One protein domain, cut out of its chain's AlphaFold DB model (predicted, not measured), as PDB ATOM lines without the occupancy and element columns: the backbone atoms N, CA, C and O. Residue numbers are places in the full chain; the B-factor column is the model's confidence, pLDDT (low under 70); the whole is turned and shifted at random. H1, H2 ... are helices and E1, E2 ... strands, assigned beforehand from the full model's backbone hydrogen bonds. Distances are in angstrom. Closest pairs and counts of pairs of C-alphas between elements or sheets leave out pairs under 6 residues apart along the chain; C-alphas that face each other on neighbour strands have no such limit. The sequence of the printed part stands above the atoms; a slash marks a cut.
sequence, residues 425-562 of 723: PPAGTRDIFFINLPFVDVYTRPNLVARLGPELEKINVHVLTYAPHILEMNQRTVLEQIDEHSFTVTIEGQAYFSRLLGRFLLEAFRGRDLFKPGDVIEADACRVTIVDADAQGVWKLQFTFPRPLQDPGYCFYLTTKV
ATOM      1  N   PRO A 425     120.118 149.704 161.271       98.12
ATOM      2  CA  PRO A 425     120.401 151.106 161.007       98.12
ATOM      3  C   PRO A 425     119.973 151.475 159.576       98.12
ATOM      4  O   PRO A 425     120.289 150.733 158.640       98.12
ATOM      5  N   PRO A 426     119.246 152.588 159.369       97.31
ATOM      6  CA  PRO A 426     118.872 153.031 158.031       97.31
ATOM      7  C   PRO A 426     120.089 153.260 157.126       97.31
ATOM      8  O   PRO A 426     121.183 153.600 157.591       97.31
ATOM      9  N   ALA A 427     119.886 153.152 155.812       96.31
ATOM     10  CA  ALA A 427     120.904 153.534 154.840       96.31
ATOM     11  C   ALA A 427     121.312 155.007 155.032       96.31
ATOM     12  O   ALA A 427     120.458 155.877 155.192       96.31
ATOM     13  N   GLY A 428     122.618 155.281 155.012       96.38
ATOM     14  CA  GLY A 428     123.168 156.618 155.267       96.38
ATOM     15  C   GLY A 428     123.504 156.910 156.734       96.38
ATOM     16  O   GLY A 428     124.090 157.959 157.004       96.38
ATOM     17  N   THR A 429     123.211 155.986 157.660       98.38
ATOM     18  CA  THR A 429     123.678 156.085 159.052       98.38
ATOM     19  C   THR A 429     125.206 156.182 159.087       98.38
ATOM     20  O   THR A 429     125.899 155.384 158.458       98.38
ATOM     21  N   ARG A 430     125.732 157.155 159.834       98.31
ATOM     22  CA  ARG A 430     127.175 157.369 160.053       98.31
ATOM     23  C   ARG A 430     127.590 157.072 161.486       98.31
ATOM     24  O   ARG A 430     128.702 156.602 161.713       98.31
ATOM     25  N   ASP A 431     126.683 157.316 162.429       98.62
ATOM     26  CA  ASP A 431     126.892 157.116 163.854       98.62
ATOM     27  C   ASP A 431     125.718 156.331 164.452       98.62
ATOM     28  O   ASP A 431     124.552 156.710 164.303       98.62
ATOM     29  N   ILE A 432     126.033 155.242 165.150       98.69
ATOM     30  CA  ILE A 432     125.090 154.471 165.959       98.69
ATOM     31  C   ILE A 432     125.370 154.766 167.430       98.69
ATOM     32  O   ILE A 432     126.512 154.662 167.873       98.69
ATOM     33  N   PHE A 433     124.330 155.078 168.197       98.75
ATOM     34  CA  PHE A 433     124.407 155.361 169.626       98.75
ATOM     35  C   PHE A 433     123.617 154.322 170.412       98.75
ATOM     36  O   PHE A 433     122.408 154.194 170.229       98.75
ATOM     37  N   PHE A 434     124.281 153.615 171.321       98.75
ATOM     38  CA  PHE A 434     123.630 152.711 172.262       98.75
ATOM     39  C   PHE A 434     123.447 153.381 173.624       98.75
ATOM     40  O   PHE A 434     124.396 153.906 174.210       98.75
ATOM     41  N   ILE A 435     122.222 153.327 174.139       98.75
ATOM     42  CA  ILE A 435     121.841 153.756 175.483       98.75
ATOM     43  C   ILE A 435     121.524 152.496 176.290       98.75
ATOM     44  O   ILE A 435     120.720 151.664 175.867       98.75
ATOM     45  N   ASN A 436     122.151 152.379 177.458       98.38
ATOM     46  CA  ASN A 436     122.070 151.248 178.380       98.38
ATOM     47  C   ASN A 436     122.565 149.920 177.791       98.38
ATOM     48  O   ASN A 436     121.999 148.874 178.100       98.38
ATOM     49  N   LEU A 437     123.615 149.940 176.969       98.44
ATOM     50  CA  LEU A 437     124.172 148.709 176.408       98.44
ATOM     51  C   LEU A 437     124.584 147.755 177.549       98.44
ATOM     52  O   LEU A 437     125.343 148.178 178.424       98.44
ATOM     53  N   PRO A 438     124.119 146.498 177.607       97.69
ATOM     54  CA  PRO A 438     124.651 145.529 178.558       97.69
ATOM     55  C   PRO A 438     126.165 145.369 178.373       97.69
ATOM     56  O   PRO A 438     126.668 145.358 177.256       97.69
ATOM     57  N   PHE A 439     126.944 145.257 179.450       96.06
ATOM     58  CA  PHE A 439     128.407 145.194 179.302       96.06
ATOM     59  C   PHE A 439     128.893 143.908 178.614       96.06
ATOM     60  O   PHE A 439     129.951 143.906 177.984       96.06
ATOM     61  N   VAL A 440     128.114 142.823 178.680       95.75
ATOM     62  CA  VAL A 440     128.347 141.602 177.888       95.75
ATOM     63  C   VAL A 440     128.391 141.896 176.377       95.75
ATOM     64  O   VAL A 440     129.136 141.245 175.651       95.75
ATOM     65  N   ASP A 441     127.709 142.956 175.936       97.62
ATOM     66  CA  ASP A 441     127.629 143.421 174.551       97.62
ATOM     67  C   ASP A 441     128.737 144.428 174.183       97.62
ATOM     68  O   ASP A 441     128.653 145.111 173.163       97.62
ATOM     69  N   VAL A 442     129.817 144.550 174.967       96.62
ATOM     70  CA  VAL A 442     130.921 145.495 174.680       96.62
ATOM     71  C   VAL A 442     131.529 145.315 173.277       96.62
ATOM     72  O   VAL A 442     132.011 146.280 172.684       96.62
ATOM     73  N   TYR A 443     131.436 144.111 172.700       97.56
ATOM     74  CA  TYR A 443     131.865 143.781 171.335       97.56
ATOM     75  C   TYR A 443     130.733 143.876 170.292       97.56
ATOM     76  O   TYR A 443     130.806 143.251 169.232       97.56
ATOM     77  N   THR A 444     129.701 144.686 170.549       97.19
ATOM     78  CA  THR A 444     128.541 144.848 169.654       97.19
ATOM     79  C   THR A 444     128.939 145.222 168.231       97.19
ATOM     80  O   THR A 444     128.405 144.644 167.293       97.19
ATOM     81  N   ARG A 445     129.893 146.141 168.021       97.56
ATOM     82  CA  ARG A 445     130.283 146.550 166.657       97.56
ATOM     83  C   ARG A 445     130.804 145.381 165.809       97.56
ATOM     84  O   ARG A 445     130.221 145.147 164.754       97.56
ATOM     85  N   PRO A 446     131.855 144.632 166.204       97.31
ATOM     86  CA  PRO A 446     132.306 143.495 165.404       97.31
ATOM     87  C   PRO A 446     131.249 142.381 165.296       97.31
ATOM     88  O   PRO A 446     131.219 141.697 164.273       97.31
ATOM     89  N   ASN A 447     130.356 142.215 166.283       97.38
ATOM     90  CA  ASN A 447     129.224 141.289 166.165       97.38
ATOM     91  C   ASN A 447     128.231 141.737 165.076       97.38
ATOM     92  O   ASN A 447     127.911 140.972 164.168       97.38
ATOM     93  N   LEU A 448     127.813 143.004 165.094       97.81
ATOM     94  CA  LEU A 448     126.922 143.565 164.081       97.81
ATOM     95  C   LEU A 448     127.545 143.542 162.685       97.81
ATOM     96  O   LEU A 448     126.845 143.218 161.736       97.81
ATOM     97  N   VAL A 449     128.847 143.804 162.539       97.31
ATOM     98  CA  VAL A 449     129.554 143.654 161.251       97.31
ATOM     99  C   VAL A 449     129.440 142.221 160.721       97.31
ATOM    100  O   VAL A 449     129.170 142.018 159.538       97.31
ATOM    101  N   ALA A 450     129.597 141.215 161.586       95.25
ATOM    102  CA  ALA A 450     129.462 139.814 161.188       95.25
ATOM    103  C   ALA A 450     128.021 139.439 160.789       95.25
ATOM    104  O   ALA A 450     127.836 138.583 159.926       95.25
ATOM    105  N   ARG A 451     127.019 140.071 161.410       96.25
ATOM    106  CA  ARG A 451     125.586 139.793 161.218       96.25
ATOM    107  C   ARG A 451     124.957 140.550 160.045       96.25
ATOM    108  O   ARG A 451     124.228 139.969 159.250       96.25
ATOM    109  N   LEU A 452     125.242 141.844 159.944       97.56
ATOM    110  CA  LEU A 452     124.612 142.786 159.011       97.56
ATOM    111  C   LEU A 452     125.516 143.164 157.830       97.56
ATOM    112  O   LEU A 452     125.046 143.769 156.868       97.56
ATOM    113  N   GLY A 453     126.794 142.782 157.873       96.94
ATOM    114  CA  GLY A 453     127.736 142.919 156.767       96.94
ATOM    115  C   GLY A 453     128.801 144.009 156.951       96.94
ATOM    116  O   GLY A 453     128.744 144.822 157.878       96.94
ATOM    117  N   PRO A 454     129.790 144.045 156.037       96.50
ATOM    118  CA  PRO A 454     130.997 144.868 156.163       96.50
ATOM    119  C   PRO A 454     130.747 146.378 156.060       96.50
ATOM    120  O   PRO A 454     131.582 147.165 156.489       96.50
ATOM    121  N   GLU A 455     129.598 146.826 155.543       96.19
ATOM    122  CA  GLU A 455     129.288 148.262 155.477       96.19
ATOM    123  C   GLU A 455     129.215 148.915 156.869       96.19
ATOM    124  O   GLU A 455     129.534 150.096 157.011       96.19
ATOM    125  N   LEU A 456     128.901 148.140 157.917       97.00
ATOM    126  CA  LEU A 456     128.943 148.622 159.301       97.00
ATOM    127  C   LEU A 456     130.361 148.910 159.812       97.00
ATOM    128  O   LEU A 456     130.510 149.614 160.810       97.00
ATOM    129  N   GLU A 457     131.418 148.429 159.149       95.94
ATOM    130  CA  GLU A 457     132.794 148.765 159.535       95.94
ATOM    131  C   GLU A 457     133.071 150.263 159.389       95.94
ATOM    132  O   GLU A 457     133.872 150.811 160.145       95.94
ATOM    133  N   LYS A 458     132.375 150.939 158.468       97.00
ATOM    134  CA  LYS A 458     132.509 152.383 158.217       97.00
ATOM    135  C   LYS A 458     131.692 153.239 159.186       97.00
ATOM    136  O   LYS A 458     131.838 154.458 159.177       97.00
ATOM    137  N   ILE A 459     130.822 152.621 159.985       97.88
ATOM    138  CA  ILE A 459     129.934 153.312 160.918       97.88
ATOM    139  C   ILE A 459     130.614 153.426 162.280       97.88
ATOM    140  O   ILE A 459     131.165 152.456 162.811       97.88
ATOM    141  N   ASN A 460     130.554 154.621 162.860       98.25
ATOM    142  CA  ASN A 460     131.006 154.850 164.222       98.25
ATOM    143  C   ASN A 460     129.975 154.286 165.197       98.25
ATOM    144  O   ASN A 460     128.784 154.569 165.082       98.25
ATOM    145  N   VAL A 461     130.433 153.517 166.179       98.38
ATOM    146  CA  VAL A 461     129.569 152.987 167.236       98.38
ATOM    147  C   VAL A 461     129.941 153.658 168.544       98.38
ATOM    148  O   VAL A 461     131.088 153.604 168.976       98.38
ATOM    149  N   HIS A 462     128.959 154.293 169.166       98.50
ATOM    150  CA  HIS A 462     129.088 155.045 170.404       98.50
ATOM    151  C   HIS A 462     128.250 154.372 171.488       98.50
ATOM    152  O   HIS A 462     127.107 153.984 171.241       98.50
ATOM    153  N   VAL A 463     128.786 154.271 172.701       98.44
ATOM    154  CA  VAL A 463     128.005 153.856 173.874       98.44
ATOM    155  C   VAL A 463     127.844 155.062 174.781       98.44
ATOM    156  O   VAL A 463     128.815 155.583 175.326       98.44
ATOM    157  N   LEU A 464     126.602 155.518 174.926       98.50
ATOM    158  CA  LEU A 464     126.255 156.660 175.767       98.50
ATOM    159  C   LEU A 464     126.171 156.252 177.237       98.50
ATOM    160  O   LEU A 464     126.651 156.974 178.107       98.50
ATOM    161  N   THR A 465     125.627 155.071 177.519       98.06
ATOM    162  CA  THR A 465     125.624 154.462 178.853       98.06
ATOM    163  C   THR A 465     125.710 152.945 178.727       98.06
ATOM    164  O   THR A 465     125.116 152.359 177.821       98.06
ATOM    165  N   TYR A 466     126.419 152.299 179.654       98.00
ATOM    166  CA  TYR A 466     126.251 150.864 179.888       98.00
ATOM    167  C   TYR A 466     125.120 150.637 180.892       98.00
ATOM    168  O   TYR A 466     124.921 151.452 181.800       98.00
ATOM    169  N   ALA A 467     124.402 149.523 180.761       97.06
ATOM    170  CA  ALA A 467     123.497 149.071 181.808       97.06
ATOM    171  C   ALA A 467     124.285 148.848 183.116       97.06
ATOM    172  O   ALA A 467     125.400 148.320 183.074       97.06
ATOM    173  N   PRO A 468     123.735 149.200 184.294       93.38
ATOM    174  CA  PRO A 468     124.426 148.947 185.558       93.38
ATOM    175  C   PRO A 468     124.625 147.454 185.865       93.38
ATOM    176  O   PRO A 468     125.506 147.098 186.651       93.38
ATOM    177  N   HIS A 469     123.811 146.584 185.260       91.38
ATOM    178  CA  HIS A 469     123.958 145.138 185.322       91.38
ATOM    179  C   HIS A 469     124.666 144.614 184.061       91.38
ATOM    180  O   HIS A 469     124.391 145.046 182.946       91.38
ATOM    181  N   ILE A 470     125.607 143.679 184.229       91.44
ATOM    182  CA  ILE A 470     126.520 143.262 183.145       91.44
ATOM    183  C   ILE A 470     125.781 142.538 182.012       91.44
ATOM    184  O   ILE A 470     126.168 142.674 180.854       91.44
ATOM    185  N   LEU A 471     124.735 141.778 182.345       94.12
ATOM    186  CA  LEU A 471     124.037 140.901 181.400       94.12
ATOM    187  C   LEU A 471     122.761 141.511 180.810       94.12
ATOM    188  O   LEU A 471     122.236 140.984 179.837       94.12
ATOM    189  N   GLU A 472     122.219 142.577 181.400       95.25
ATOM    190  CA  GLU A 472     120.943 143.152 180.959       95.25
ATOM    191  C   GLU A 472     120.722 144.556 181.515       95.25
ATOM    192  O   GLU A 472     121.372 144.969 182.472       95.25
ATOM    193  N   MET A 473     119.735 145.260 180.967       96.50
ATOM    194  CA  MET A 473     119.183 146.449 181.599       96.50
ATOM    195  C   MET A 473     117.984 146.063 182.468       96.50
ATOM    196  O   MET A 473     116.898 145.865 181.949       96.50
ATOM    197  N   ASN A 474     118.154 145.948 183.785       95.06
ATOM    198  CA  ASN A 474     117.076 145.519 184.693       95.06
ATOM    199  C   ASN A 474     116.391 146.665 185.458       95.06
ATOM    200  O   ASN A 474     115.431 146.422 186.193       95.06
ATOM    201  N   GLN A 475     116.869 147.896 185.285       95.88
ATOM    202  CA  GLN A 475     116.308 149.088 185.915       95.88
ATOM    203  C   GLN A 475     115.333 149.810 184.986       95.88
ATOM    204  O   GLN A 475     115.397 149.679 183.760       95.88
ATOM    205  N   ARG A 476     114.441 150.612 185.576       96.94
ATOM    206  CA  ARG A 476     113.640 151.568 184.811       96.94
ATOM    207  C   ARG A 476     114.542 152.682 184.291       96.94
ATOM    208  O   ARG A 476     115.381 153.207 185.021       96.94
ATOM    209  N   THR A 477     114.317 153.064 183.039       97.75
ATOM    210  CA  THR A 477     114.928 154.242 182.425       97.75
ATOM    211  C   THR A 477     113.851 155.152 181.878       97.75
ATOM    212  O   THR A 477     112.888 154.682 181.270       97.75
ATOM    213  N   VAL A 478     114.047 156.451 182.074       98.25
ATOM    214  CA  VAL A 478     113.246 157.509 181.469       98.25
ATOM    215  C   VAL A 478     114.124 158.304 180.512       98.25
ATOM    216  O   VAL A 478     115.185 158.790 180.895       98.25
ATOM    217  N   LEU A 479     113.676 158.431 179.270       98.19
ATOM    218  CA  LEU A 479     114.279 159.228 178.221       98.19
ATOM    219  C   LEU A 479     113.322 160.363 177.862       98.19
ATOM    220  O   LEU A 479     112.163 160.138 177.513       98.19
ATOM    221  N   GLU A 480     113.821 161.589 177.942       97.06
ATOM    222  CA  GLU A 480     113.039 162.794 177.680       97.06
ATOM    223  C   GLU A 480     113.795 163.692 176.704       97.06
ATOM    224  O   GLU A 480     114.884 164.179 177.010       97.06
ATOM    225  N   GLN A 481     113.225 163.894 175.517       96.69
ATOM    226  CA  GLN A 481     113.736 164.859 174.550       96.69
ATOM    227  C   GLN A 481     113.460 166.275 175.068       96.69
ATOM    228  O   GLN A 481     112.310 166.621 175.326       96.69
ATOM    229  N   ILE A 482     114.515 167.074 175.217       97.06
ATOM    230  CA  ILE A 482     114.431 168.445 175.732       97.06
ATOM    231  C   ILE A 482     114.187 169.423 174.581       97.06
ATOM    232  O   ILE A 482     113.333 170.300 174.679       97.06
ATOM    233  N   ASP A 483     114.912 169.245 173.476       95.88
ATOM    234  CA  ASP A 483     114.816 170.068 172.271       95.88
ATOM    235  C   ASP A 483     115.191 169.249 171.014       95.88
ATOM    236  O   ASP A 483     115.230 168.017 171.036       95.88
ATOM    237  N   GLU A 484     115.414 169.903 169.871       96.50
ATOM    238  CA  GLU A 484     115.775 169.225 168.615       96.50
ATOM    239  C   GLU A 484     117.163 168.568 168.633       96.50
ATOM    240  O   GLU A 484     117.437 167.704 167.802       96.50
ATOM    241  N   HIS A 485     118.027 168.955 169.569       97.94
ATOM    242  CA  HIS A 485     119.434 168.577 169.662       97.94
ATOM    243  C   HIS A 485     119.777 167.812 170.942       97.94
ATOM    244  O   HIS A 485     120.850 167.206 171.011       97.94
ATOM    245  N   SER A 486     118.921 167.845 171.963       98.00
ATOM    246  CA  SER A 486     119.247 167.304 173.274       98.00
ATOM    247  C   SER A 486     118.145 166.454 173.900       98.00
ATOM    248  O   SER A 486     116.945 166.656 173.700       98.00
ATOM    249  N   PHE A 487     118.576 165.462 174.677       98.38
ATOM    250  CA  PHE A 487     117.705 164.628 175.497       98.38
ATOM    251  C   PHE A 487     118.369 164.300 176.832       98.38
ATOM    252  O   PHE A 487     119.597 164.321 176.960       98.38
ATOM    253  N   THR A 488     117.550 163.979 177.830       98.62
ATOM    254  CA  THR A 488     118.014 163.445 179.110       98.62
ATOM    255  C   THR A 488     117.714 161.961 179.230       98.62
ATOM    256  O   THR A 488     116.726 161.469 178.686       98.62
ATOM    257  N   VAL A 489     118.581 161.256 179.952       98.56
ATOM    258  CA  VAL A 489     118.388 159.864 180.358       98.56
ATOM    259  C   VAL A 489     118.478 159.811 181.873       98.56
ATOM    260  O   VAL A 489     119.479 160.234 182.453       98.56
ATOM    261  N   THR A 490     117.424 159.305 182.499       98.56
ATOM    262  CA  THR A 490     117.309 159.119 183.946       98.56
ATOM    263  C   THR A 490     117.158 157.634 184.242       98.56
ATOM    264  O   THR A 490     116.429 156.938 183.535       98.56
ATOM    265  N   ILE A 491     117.832 157.143 185.275       98.00
ATOM    266  CA  ILE A 491     117.720 155.759 185.745       98.00
ATOM    267  C   ILE A 491     117.186 155.727 187.174       98.00
ATOM    268  O   ILE A 491     117.482 156.613 187.969       98.00
ATOM    269  N   GLU A 492     116.407 154.703 187.504       95.81
ATOM    270  CA  GLU A 492     115.905 154.471 188.860       95.81
ATOM    271  C   GLU A 492     116.556 153.225 189.477       95.81
ATOM    272  O   GLU A 492     117.026 152.336 188.768       95.81
ATOM    273  N   GLY A 493     116.595 153.148 190.808       93.50
ATOM    274  CA  GLY A 493     117.048 151.969 191.559       93.50
ATOM    275  C   GLY A 493     118.567 151.781 191.635       93.50
ATOM    276  O   GLY A 493     119.101 151.611 192.730       93.50
ATOM    277  N   GLN A 494     119.284 151.838 190.509       93.31
ATOM    278  CA  GLN A 494     120.745 151.723 190.481       93.31
ATOM    279  C   GLN A 494     121.373 152.721 189.501       93.31
ATOM    280  O   GLN A 494     121.187 152.602 188.294       93.31
ATOM    281  N   ALA A 495     122.180 153.648 190.023       95.50
ATOM    282  CA  ALA A 495     122.859 154.677 189.240       95.50
ATOM    283  C   ALA A 495     123.802 154.104 188.162       95.50
ATOM    284  O   ALA A 495     124.396 153.030 188.326       95.50
ATOM    285  N   TYR A 496     124.017 154.855 187.081       96.25
ATOM    286  CA  TYR A 496     125.105 154.598 186.138       96.25
ATOM    287  C   TYR A 496     126.461 154.769 186.817       96.25
ATOM    288  O   TYR A 496     126.595 155.500 187.795       96.25
ATOM    289  N   PHE A 497     127.490 154.106 186.288       93.69
ATOM    290  CA  PHE A 497     128.837 154.136 186.869       93.69
ATOM    291  C   PHE A 497     128.885 153.724 188.355       93.69
ATOM    292  O   PHE A 497     129.829 154.060 189.065       93.69
ATOM    293  N   SER A 498     127.921 152.913 188.798       88.62
ATOM    294  CA  SER A 498     127.869 152.347 190.146       88.62
ATOM    295  C   SER A 498     128.467 150.940 190.226       88.62
ATOM    296  O   SER A 498     128.626 150.227 189.229       88.62
ATOM    297  N   ARG A 499     128.751 150.504 191.456       83.50
ATOM    298  CA  ARG A 499     129.235 149.154 191.789       83.50
ATOM    299  C   ARG A 499     130.538 148.769 191.050       83.50
ATOM    300  O   ARG A 499     131.312 149.636 190.651       83.50
ATOM    301  N   LEU A 500     130.833 147.468 190.912       78.56
ATOM    302  CA  LEU A 500     132.094 146.985 190.323       78.56
ATOM    303  C   LEU A 500     132.215 147.341 188.842       78.56
ATOM    304  O   LEU A 500     133.294 147.739 188.420       78.56
ATOM    305  N   LEU A 501     131.128 147.235 188.068       87.12
ATOM    306  CA  LEU A 501     131.145 147.625 186.658       87.12
ATOM    307  C   LEU A 501     131.401 149.128 186.511       87.12
ATOM    308  O   LEU A 501     132.228 149.538 185.708       87.12
ATOM    309  N   GLY A 502     130.743 149.961 187.310       87.88
ATOM    310  CA  GLY A 502     130.951 151.401 187.278       87.88
ATOM    311  C   GLY A 502     132.365 151.818 187.647       87.88
ATOM    312  O   GLY A 502     133.000 152.568 186.907       87.88
ATOM    313  N   ARG A 503     132.901 151.242 188.728       81.06
ATOM    314  CA  ARG A 503     134.318 151.371 189.080       81.06
ATOM    315  C   ARG A 503     135.208 150.926 187.925       81.06
ATOM    316  O   ARG A 503     136.172 151.616 187.615       81.06
ATOM    317  N   PHE A 504     134.868 149.810 187.277       85.56
ATOM    318  CA  PHE A 504     135.618 149.309 186.137       85.56
ATOM    319  C   PHE A 504     135.670 150.340 185.006       85.56
ATOM    320  O   PHE A 504     136.746 150.676 184.513       85.56
ATOM    321  N   LEU A 505     134.516 150.895 184.641       90.38
ATOM    322  CA  LEU A 505     134.395 151.881 183.574       90.38
ATOM    323  C   LEU A 505     135.121 153.193 183.906       90.38
ATOM    324  O   LEU A 505     135.731 153.784 183.019       90.38
ATOM    325  N   LEU A 506     135.100 153.641 185.162       90.25
ATOM    326  CA  LEU A 506     135.793 154.863 185.570       90.25
ATOM    327  C   LEU A 506     137.304 154.650 185.685       90.25
ATOM    328  O   LEU A 506     138.068 155.315 184.987       90.25
ATOM    329  N   GLU A 507     137.752 153.697 186.508       86.69
ATOM    330  CA  GLU A 507     139.177 153.505 186.803       86.69
ATOM    331  C   GLU A 507     139.980 153.099 185.565       86.69
ATOM    332  O   GLU A 507     141.122 153.539 185.417       86.69
ATOM    333  N   ALA A 508     139.391 152.300 184.667       85.94
ATOM    334  CA  ALA A 508     140.062 151.876 183.443       85.94
ATOM    335  C   ALA A 508     140.166 153.002 182.412       85.94
ATOM    336  O   ALA A 508     141.242 153.229 181.863       85.94
ATOM    337  N   PHE A 509     139.055 153.690 182.138       90.75
ATOM    338  CA  PHE A 509     138.954 154.573 180.976       90.75
ATOM    339  C   PHE A 509     139.200 156.044 181.303       90.75
ATOM    340  O   PHE A 509     139.583 156.793 180.408       90.75
ATOM    341  N   ARG A 510     139.001 156.477 182.555       90.44
ATOM    342  CA  ARG A 510     139.058 157.895 182.949       90.44
ATOM    343  C   ARG A 510     140.065 158.177 184.064       90.44
ATOM    344  O   ARG A 510     140.852 159.122 183.991       90.44
ATOM    345  N   GLY A 511     140.048 157.356 185.108       87.00
ATOM    346  CA  GLY A 511     140.744 157.584 186.371       87.00
ATOM    347  C   GLY A 511     139.818 157.380 187.572       87.00
ATOM    348  O   GLY A 511     138.739 156.814 187.455       87.00
ATOM    349  N   ARG A 512     140.252 157.819 188.759       81.81
ATOM    350  CA  ARG A 512     139.530 157.556 190.020       81.81
ATOM    351  C   ARG A 512     138.452 158.590 190.354       81.81
ATOM    352  O   ARG A 512     137.723 158.403 191.329       81.81
ATOM    353  N   ASP A 513     138.367 159.685 189.606       87.75
ATOM    354  CA  ASP A 513     137.443 160.779 189.896       87.75
ATOM    355  C   ASP A 513     136.007 160.418 189.519       87.75
ATOM    356  O   ASP A 513     135.736 159.976 188.403       87.75
ATOM    357  N   LEU A 514     135.099 160.593 190.483       89.50
ATOM    358  CA  LEU A 514     133.665 160.444 190.267       89.50
ATOM    359  C   LEU A 514     133.121 161.687 189.562       89.50
ATOM    360  O   LEU A 514     133.636 162.791 189.757       89.50
ATOM    361  N   PHE A 515     132.061 161.490 188.787       94.75
ATOM    362  CA  PHE A 515     131.287 162.576 188.200       94.75
ATOM    363  C   PHE A 515     130.557 163.381 189.275       94.75
ATOM    364  O   PHE A 515     130.118 162.828 190.283       94.75
ATOM    365  N   LYS A 516     130.415 164.684 189.041       96.31
ATOM    366  CA  LYS A 516     129.678 165.607 189.908       96.31
ATOM    367  C   LYS A 516     128.550 166.280 189.128       96.31
ATOM    368  O   LYS A 516     128.720 166.527 187.933       96.31
ATOM    369  N   PRO A 517     127.427 166.630 189.780       98.19
ATOM    370  CA  PRO A 517     126.407 167.460 189.151       98.19
ATOM    371  C   PRO A 517     127.014 168.757 188.600       98.19
ATOM    372  O   PRO A 517     127.780 169.433 189.288       98.19
ATOM    373  N   GLY A 518     126.675 169.089 187.359       97.81
ATOM    374  CA  GLY A 518     127.206 170.237 186.628       97.81
ATOM    375  C   GLY A 518     128.495 169.972 185.845       97.81
ATOM    376  O   GLY A 518     128.891 170.840 185.070       97.81
ATOM    377  N   ASP A 519     129.135 168.804 185.988       97.88
ATOM    378  CA  ASP A 519     130.258 168.435 185.123       97.88
ATOM    379  C   ASP A 519     129.798 168.408 183.656       97.88
ATOM    380  O   ASP A 519     128.777 167.802 183.318       97.88
ATOM    381  N   VAL A 520     130.585 169.035 182.780       98.00
ATOM    382  CA  VAL A 520     130.373 169.035 181.328       98.00
ATOM    383  C   VAL A 520     131.570 168.371 180.660       98.00
ATOM    384  O   VAL A 520     132.716 168.759 180.888       98.00
ATOM    385  N   ILE A 521     131.303 167.361 179.839       97.69
ATOM    386  CA  ILE A 521     132.305 166.609 179.093       97.69
ATOM    387  C   ILE A 521     132.041 166.817 177.603       97.69
ATOM    388  O   ILE A 521     130.979 166.456 177.097       97.69
ATOM    389  N   GLU A 522     133.014 167.397 176.907       97.62
ATOM    390  CA  GLU A 522     132.999 167.513 175.449       97.62
ATOM    391  C   GLU A 522     133.572 166.224 174.846       97.62
ATOM    392  O   GLU A 522     134.722 165.874 175.118       97.62
ATOM    393  N   ALA A 523     132.770 165.515 174.054       96.25
ATOM    394  CA  ALA A 523     133.197 164.357 173.277       96.25
ATOM    395  C   ALA A 523     132.967 164.609 171.781       96.25
ATOM    396  O   ALA A 523     132.191 165.483 171.398       96.25
ATOM    397  N   ASP A 524     133.606 163.809 170.928       94.69
ATOM    398  CA  ASP A 524     133.622 164.041 169.476       94.69
ATOM    399  C   ASP A 524     132.220 164.105 168.844       94.69
ATOM    400  O   ASP A 524     131.978 164.888 167.927       94.69
ATOM    401  N   ALA A 525     131.283 163.285 169.332       97.38
ATOM    402  CA  ALA A 525     129.932 163.196 168.776       97.38
ATOM    403  C   ALA A 525     128.880 164.028 169.527       97.38
ATOM    404  O   ALA A 525     127.838 164.343 168.948       97.38
ATOM    405  N   CYS A 526     129.111 164.349 170.804       98.25
ATOM    406  CA  CYS A 526     128.144 165.054 171.647       98.25
ATOM    407  C   CYS A 526     128.796 165.675 172.888       98.25
ATOM    408  O   CYS A 526     129.850 165.242 173.349       98.25
ATOM    409  N   ARG A 527     128.105 166.656 173.469       98.50
ATOM    410  CA  ARG A 527     128.377 167.183 174.807       98.50
ATOM    411  C   ARG A 527     127.538 166.427 175.830       98.50
ATOM    412  O   ARG A 527     126.329 166.279 175.636       98.50
ATOM    413  N   VAL A 528     128.154 166.011 176.933       98.56
ATOM    414  CA  VAL A 528     127.476 165.329 178.044       98.56
ATOM    415  C   VAL A 528     127.508 166.201 179.291       98.56
ATOM    416  O   VAL A 528     128.585 166.564 179.759       98.56
ATOM    417  N   THR A 529     126.338 166.502 179.848       98.56
ATOM    418  CA  THR A 529     126.197 167.196 181.132       98.56
ATOM    419  C   THR A 529     125.702 166.215 182.186       98.56
ATOM    420  O   THR A 529     124.677 165.550 182.004       98.56
ATOM    421  N   ILE A 530     126.415 166.133 183.306       98.56
ATOM    422  CA  ILE A 530     125.986 165.370 184.477       98.56
ATOM    423  C   ILE A 530     124.932 166.202 185.210       98.56
ATOM    424  O   ILE A 530     125.258 167.196 185.855       98.56
ATOM    425  N   VAL A 531     123.658 165.839 185.076       98.50
ATOM    426  CA  VAL A 531     122.553 166.610 185.667       98.50
ATOM    427  C   VAL A 531     122.378 166.249 187.135       98.50
ATOM    428  O   VAL A 531     122.219 167.138 187.968       98.50
ATOM    429  N   ASP A 532     122.431 164.953 187.446       98.31
ATOM    430  CA  ASP A 532     122.282 164.444 188.805       98.31
ATOM    431  C   ASP A 532     123.222 163.263 189.054       98.31
ATOM    432  O   ASP A 532     123.299 162.328 188.247       98.31
ATOM    433  N   ALA A 533     123.955 163.327 190.160       96.81
ATOM    434  CA  ALA A 533     124.944 162.347 190.576       96.81
ATOM    435  C   ALA A 533     125.215 162.470 192.077       96.81
ATOM    436  O   ALA A 533     125.193 163.562 192.649       96.81
ATOM    437  N   ASP A 534     125.535 161.344 192.698       94.19
ATOM    438  CA  ASP A 534     125.861 161.253 194.114       94.19
ATOM    439  C   ASP A 534     127.040 160.295 194.350       94.19
ATOM    440  O   ASP A 534     127.802 159.947 193.444       94.19
ATOM    441  N   ALA A 535     127.218 159.869 195.601       88.69
ATOM    442  CA  ALA A 535     128.249 158.907 195.951       88.69
ATOM    443  C   ALA A 535     128.006 157.509 195.361       88.69
ATOM    444  O   ALA A 535     128.944 156.728 195.326       88.69
ATOM    445  N   GLN A 536     126.798 157.156 194.918       88.06
ATOM    446  CA  GLN A 536     126.507 155.851 194.320       88.06
ATOM    447  C   GLN A 536     126.805 155.820 192.820       88.06
ATOM    448  O   GLN A 536     127.175 154.764 192.301       88.06
ATOM    449  N   GLY A 537     126.665 156.950 192.126       93.31
ATOM    450  CA  GLY A 537     126.946 157.070 190.698       93.31
ATOM    451  C   GLY A 537     126.212 158.241 190.050       93.31
ATOM    452  O   GLY A 537     125.939 159.251 190.689       93.31
ATOM    453  N   VAL A 538     125.898 158.110 188.761       96.94
ATOM    454  CA  VAL A 538     125.159 159.119 187.988       96.94
ATOM    455  C   VAL A 538     123.710 158.678 187.782       96.94
ATOM    456  O   VAL A 538     123.464 157.612 187.221       96.94
ATOM    457  N   TRP A 539     122.755 159.508 188.195       98.06
ATOM    458  CA  TRP A 539     121.317 159.232 188.095       98.06
ATOM    459  C   TRP A 539     120.682 159.853 186.854       98.06
ATOM    460  O   TRP A 539     119.778 159.257 186.263       98.06
ATOM    461  N   LYS A 540     121.174 161.025 186.432       98.44
ATOM    462  CA  LYS A 540     120.649 161.745 185.269       98.44
ATOM    463  C   LYS A 540     121.758 162.356 184.423       98.44
ATOM    464  O   LYS A 540     122.617 163.088 184.916       98.44
ATOM    465  N   LEU A 541     121.690 162.086 183.125       98.62
ATOM    466  CA  LEU A 541     122.600 162.583 182.096       98.62
ATOM    467  C   LEU A 541     121.814 163.402 181.075       98.62
ATOM    468  O   LEU A 541     120.692 163.031 180.733       98.62
ATOM    469  N   GLN A 542     122.408 164.472 180.555       98.62
ATOM    470  CA  GLN A 542     121.925 165.178 179.368       98.62
ATOM    471  C   GLN A 542     122.947 165.033 178.246       98.62
ATOM    472  O   GLN A 542     124.121 165.343 178.436       98.62
ATOM    473  N   PHE A 543     122.489 164.616 177.070       98.69
ATOM    474  CA  PHE A 543     123.296 164.541 175.857       98.69
ATOM    475  C   PHE A 543     122.846 165.637 174.895       98.69
ATOM    476  O   PHE A 543     121.656 165.750 174.614       98.69
ATOM    477  N   THR A 544     123.785 166.443 174.401       98.56
ATOM    478  CA  THR A 544     123.533 167.524 173.434       98.56
ATOM    479  C   THR A 544     124.365 167.295 172.180       98.56
ATOM    480  O   THR A 544     125.592 167.206 172.253       98.56
ATOM    481  N   PHE A 545     123.707 167.213 171.027       98.44
ATOM    482  CA  PHE A 545     124.331 166.888 169.750       98.44
ATOM    483  C   PHE A 545     124.488 168.129 168.864       98.44
ATOM    484  O   PHE A 545     123.617 169.000 168.846       98.44
ATOM    485  N   PRO A 546     125.571 168.215 168.073       98.19
ATOM    486  CA  PRO A 546     125.784 169.345 167.171       98.19
ATOM    487  C   PRO A 546     124.773 169.381 166.015       98.19
ATOM    488  O   PRO A 546     124.506 170.444 165.462       98.19
ATOM    489  N   ARG A 547     124.203 168.230 165.645       97.88
ATOM    490  CA  ARG A 547     123.169 168.093 164.611       97.88
ATOM    491  C   ARG A 547     121.839 167.700 165.260       97.88
ATOM    492  O   ARG A 547     121.876 167.107 166.341       97.88
ATOM    493  N   PRO A 548     120.691 167.996 164.626       97.56
ATOM    494  CA  PRO A 548     119.401 167.573 165.150       97.56
ATOM    495  C   PRO A 548     119.360 166.057 165.374       97.56
ATOM    496  O   PRO A 548     119.904 165.290 164.580       97.56
ATOM    497  N   LEU A 549     118.658 165.608 166.412       97.50
ATOM    498  CA  LEU A 549     118.504 164.188 166.760       97.50
ATOM    499  C   LEU A 549     117.808 163.365 165.657       97.50
ATOM    500  O   LEU A 549     117.871 162.139 165.661       97.50
ATOM    501  N   GLN A 550     117.139 164.043 164.722       96.50
ATOM    502  CA  GLN A 550     116.487 163.481 163.533       96.50
ATOM    503  C   GLN A 550     117.402 163.350 162.313       96.50
ATOM    504  O   GLN A 550     116.952 162.886 161.266       96.50
ATOM    505  N   ASP A 551     118.653 163.803 162.402       97.56
ATOM    506  CA  ASP A 551     119.590 163.697 161.292       97.56
ATOM    507  C   ASP A 551     119.703 162.225 160.841       97.56
ATOM    508  O   ASP A 551     119.982 161.358 161.670       97.56
ATOM    509  N   PRO A 552     119.514 161.914 159.543       97.25
ATOM    510  CA  PRO A 552     119.513 160.534 159.048       97.25
ATOM    511  C   PRO A 552     120.866 159.823 159.201       97.25
ATOM    512  O   PRO A 552     120.952 158.605 159.070       97.25
ATOM    513  N   GLY A 553     121.937 160.572 159.472       98.00
ATOM    514  CA  GLY A 553     123.239 160.039 159.838       98.00
ATOM    515  C   GLY A 553     123.326 159.537 161.283       98.00
ATOM    516  O   GLY A 553     124.332 158.911 161.606       98.00
ATOM    517  N   TYR A 554     122.330 159.800 162.133       98.56
ATOM    518  CA  TYR A 554     122.247 159.309 163.506       98.56
ATOM    519  C   TYR A 554     121.232 158.170 163.638       98.56
ATOM    520  O   TYR A 554     120.100 158.260 163.168       98.56
ATOM    521  N   CYS A 555     121.621 157.106 164.341       98.50
ATOM    522  CA  CYS A 555     120.723 156.022 164.727       98.50
ATOM    523  C   CYS A 555     120.893 155.717 166.215       98.50
ATOM    524  O   CYS A 555     121.990 155.402 166.666       98.50
ATOM    525  N   PHE A 556     119.810 155.791 166.984       98.69
ATOM    526  CA  PHE A 556     119.841 155.590 168.430       98.69
ATOM    527  C   PHE A 556     119.129 154.291 168.799       98.69
ATOM    528  O   PHE A 556     118.016 154.051 168.338       98.69
ATOM    529  N   TYR A 557     119.742 153.489 169.663       98.75
ATOM    530  CA  TYR A 557     119.146 152.292 170.247       98.75
ATOM    531  C   TYR A 557     119.084 152.427 171.763       98.75
ATOM    532  O   TYR A 557     120.082 152.753 172.405       98.75
ATOM    533  N   LEU A 558     117.918 152.143 172.338       98.69
ATOM    534  CA  LEU A 558     117.705 152.084 173.778       98.69
ATOM    535  C   LEU A 558     117.498 150.638 174.218       98.69
ATOM    536  O   LEU A 558     116.573 149.971 173.759       98.69
ATOM    537  N   THR A 559     118.327 150.179 175.148       98.62
ATOM    538  CA  THR A 559     118.083 148.930 175.873       98.62
ATOM    539  C   THR A 559     117.260 149.241 177.121       98.62
ATOM    540  O   THR A 559     117.589 150.155 177.886       98.62
ATOM    541  N   THR A 560     116.204 148.471 177.360       98.12
ATOM    542  CA  THR A 560     115.388 148.563 178.578       98.12
ATOM    543  C   THR A 560     115.133 147.177 179.156       98.12
ATOM    544  O   THR A 560     115.525 146.162 178.582       98.12
ATOM    545  N   LYS A 561     114.426 147.112 180.289       95.50
ATOM    546  CA  LYS A 561     114.018 145.843 180.908       95.50
ATOM    547  C   LYS A 561     113.204 144.935 179.987       95.50
ATOM    548  O   LYS A 561     113.224 143.722 180.158       95.50
ATOM    549  N   VAL A 562     112.490 145.510 179.023       96.06
ATOM    550  CA  VAL A 562     111.538 144.783 178.172       96.06
ATOM    551  C   VAL A 562     111.989 144.652 176.715       96.06
ATOM    552  O   VAL A 562     111.337 143.948 175.954       96.06
TER     553      VAL A 562
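AT A GLANCE: This is residues 425 to 562 of the 723 residues of an uncharacterized protein of Planctomycetes bacterium (UniProt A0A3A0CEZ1). Two sheets stand partly face to face, loosely matched: a larger one of five antiparallel strands, E3 E4 E7 E6 E5, and a smaller one of three parallel strands, E2 E1 E8, with the end of E8 coming near the beginning of E3. The short helices H1 and H2 lie out beyond the small sheet, which H1 only grazes, while H3 stands off both sheets and touches no other helix. The printed part has 138 residues with three named helices and eight named strands, in the order E1 H1 H2 E2 E3 E4 H3 E5 E6 E7 E8, and its class is mixed, helices and strands. It is compact, with a radius of gyration of the C-alphas of 14.9 A, and rounded, with spans of 42 by 32 by 30 A.

HOW THE PARTS SIT: The printed part first forms E1, residues 431 to 435, the inner strand of the sheet E2 E1 E8. A short link leads to H1, residues 444 to 452, and a tight one to H2, residues 454 to 458. H1 and H2 touch, their closest C-alphas being those of Val 449 and Leu 456, 5.4 A apart. E2, residues 460 to 463, follows as the parallel neighbour of E1 at 14 degrees, with N 432 and O 460 within hydrogen-bond range at 2.8 A. E1, H1, H2 and E2 form a strand-helix-strand unit, two parallel neighbour strands with helices between them, and its crossover is right-handed. H1 is on this sheet but only grazes it, with residues 444 to 445; H2 is not on it. E3, residues 477 to 481, and E4, residues 486 to 491, form a hairpin, antiparallel at 165 degrees, with N 478 and O 490 2.8 A apart. H3, residues 499 to 509, is on neither sheet and is apart from H1 and H2. E5, residues 520 to 522, E6, residues 527 to 533, and E7, residues 538 to 544, make a meander, each strand the antiparallel neighbour of the one before. N 521 and O 528 are 2.8 A apart between E5 and E6, and N 544 and O 527 are 2.8 A apart between E6 and E7. E7 is also the antiparallel neighbour of E4, at 166 degrees, with N 489 and O 541 at 2.9 A. This sheet, with edge strands E3 and E5, is twisted, its C-alphas lying up to 4.3 A off the best plane. E8, residues 554 to 560, is parallel to E1 at 18 degrees, with N 433 and O 555 at 2.8 A. The closest C-alphas of E3 and E8, those of Thr 477 and Thr 560, are 6.9 A apart. Every O i to N i+4 pair is within hydrogen-bond range in H1 and H3; H2 has 0 of 1, but 2 of 2 O i to N i+3 pairs.

IN THESE COORDINATES: E1 begins at C-alpha 431, (126.892, 157.116, 163.854), and is 13.1 A long. H1 measures 11.5 A, H3 15.5 A, E4 17.1 A, E6 16.8 A and E7 16.9 A. H3 begins at C-alpha 499, (129.235, 149.154, 191.789). E8, 19.7 A long, ends at C-alpha 560, (115.388, 148.563, 178.578).

THE WHOLE: The two C-alphas farthest apart, those of Gly 453 and Ala 535, are 42.3 A apart. The printed part has no cut. The link from E2 to E3, residues 464 to 476, is long. The mean pLDDT of the printed part is 95.8, that of H3 is 86, and no printed residue is under 70.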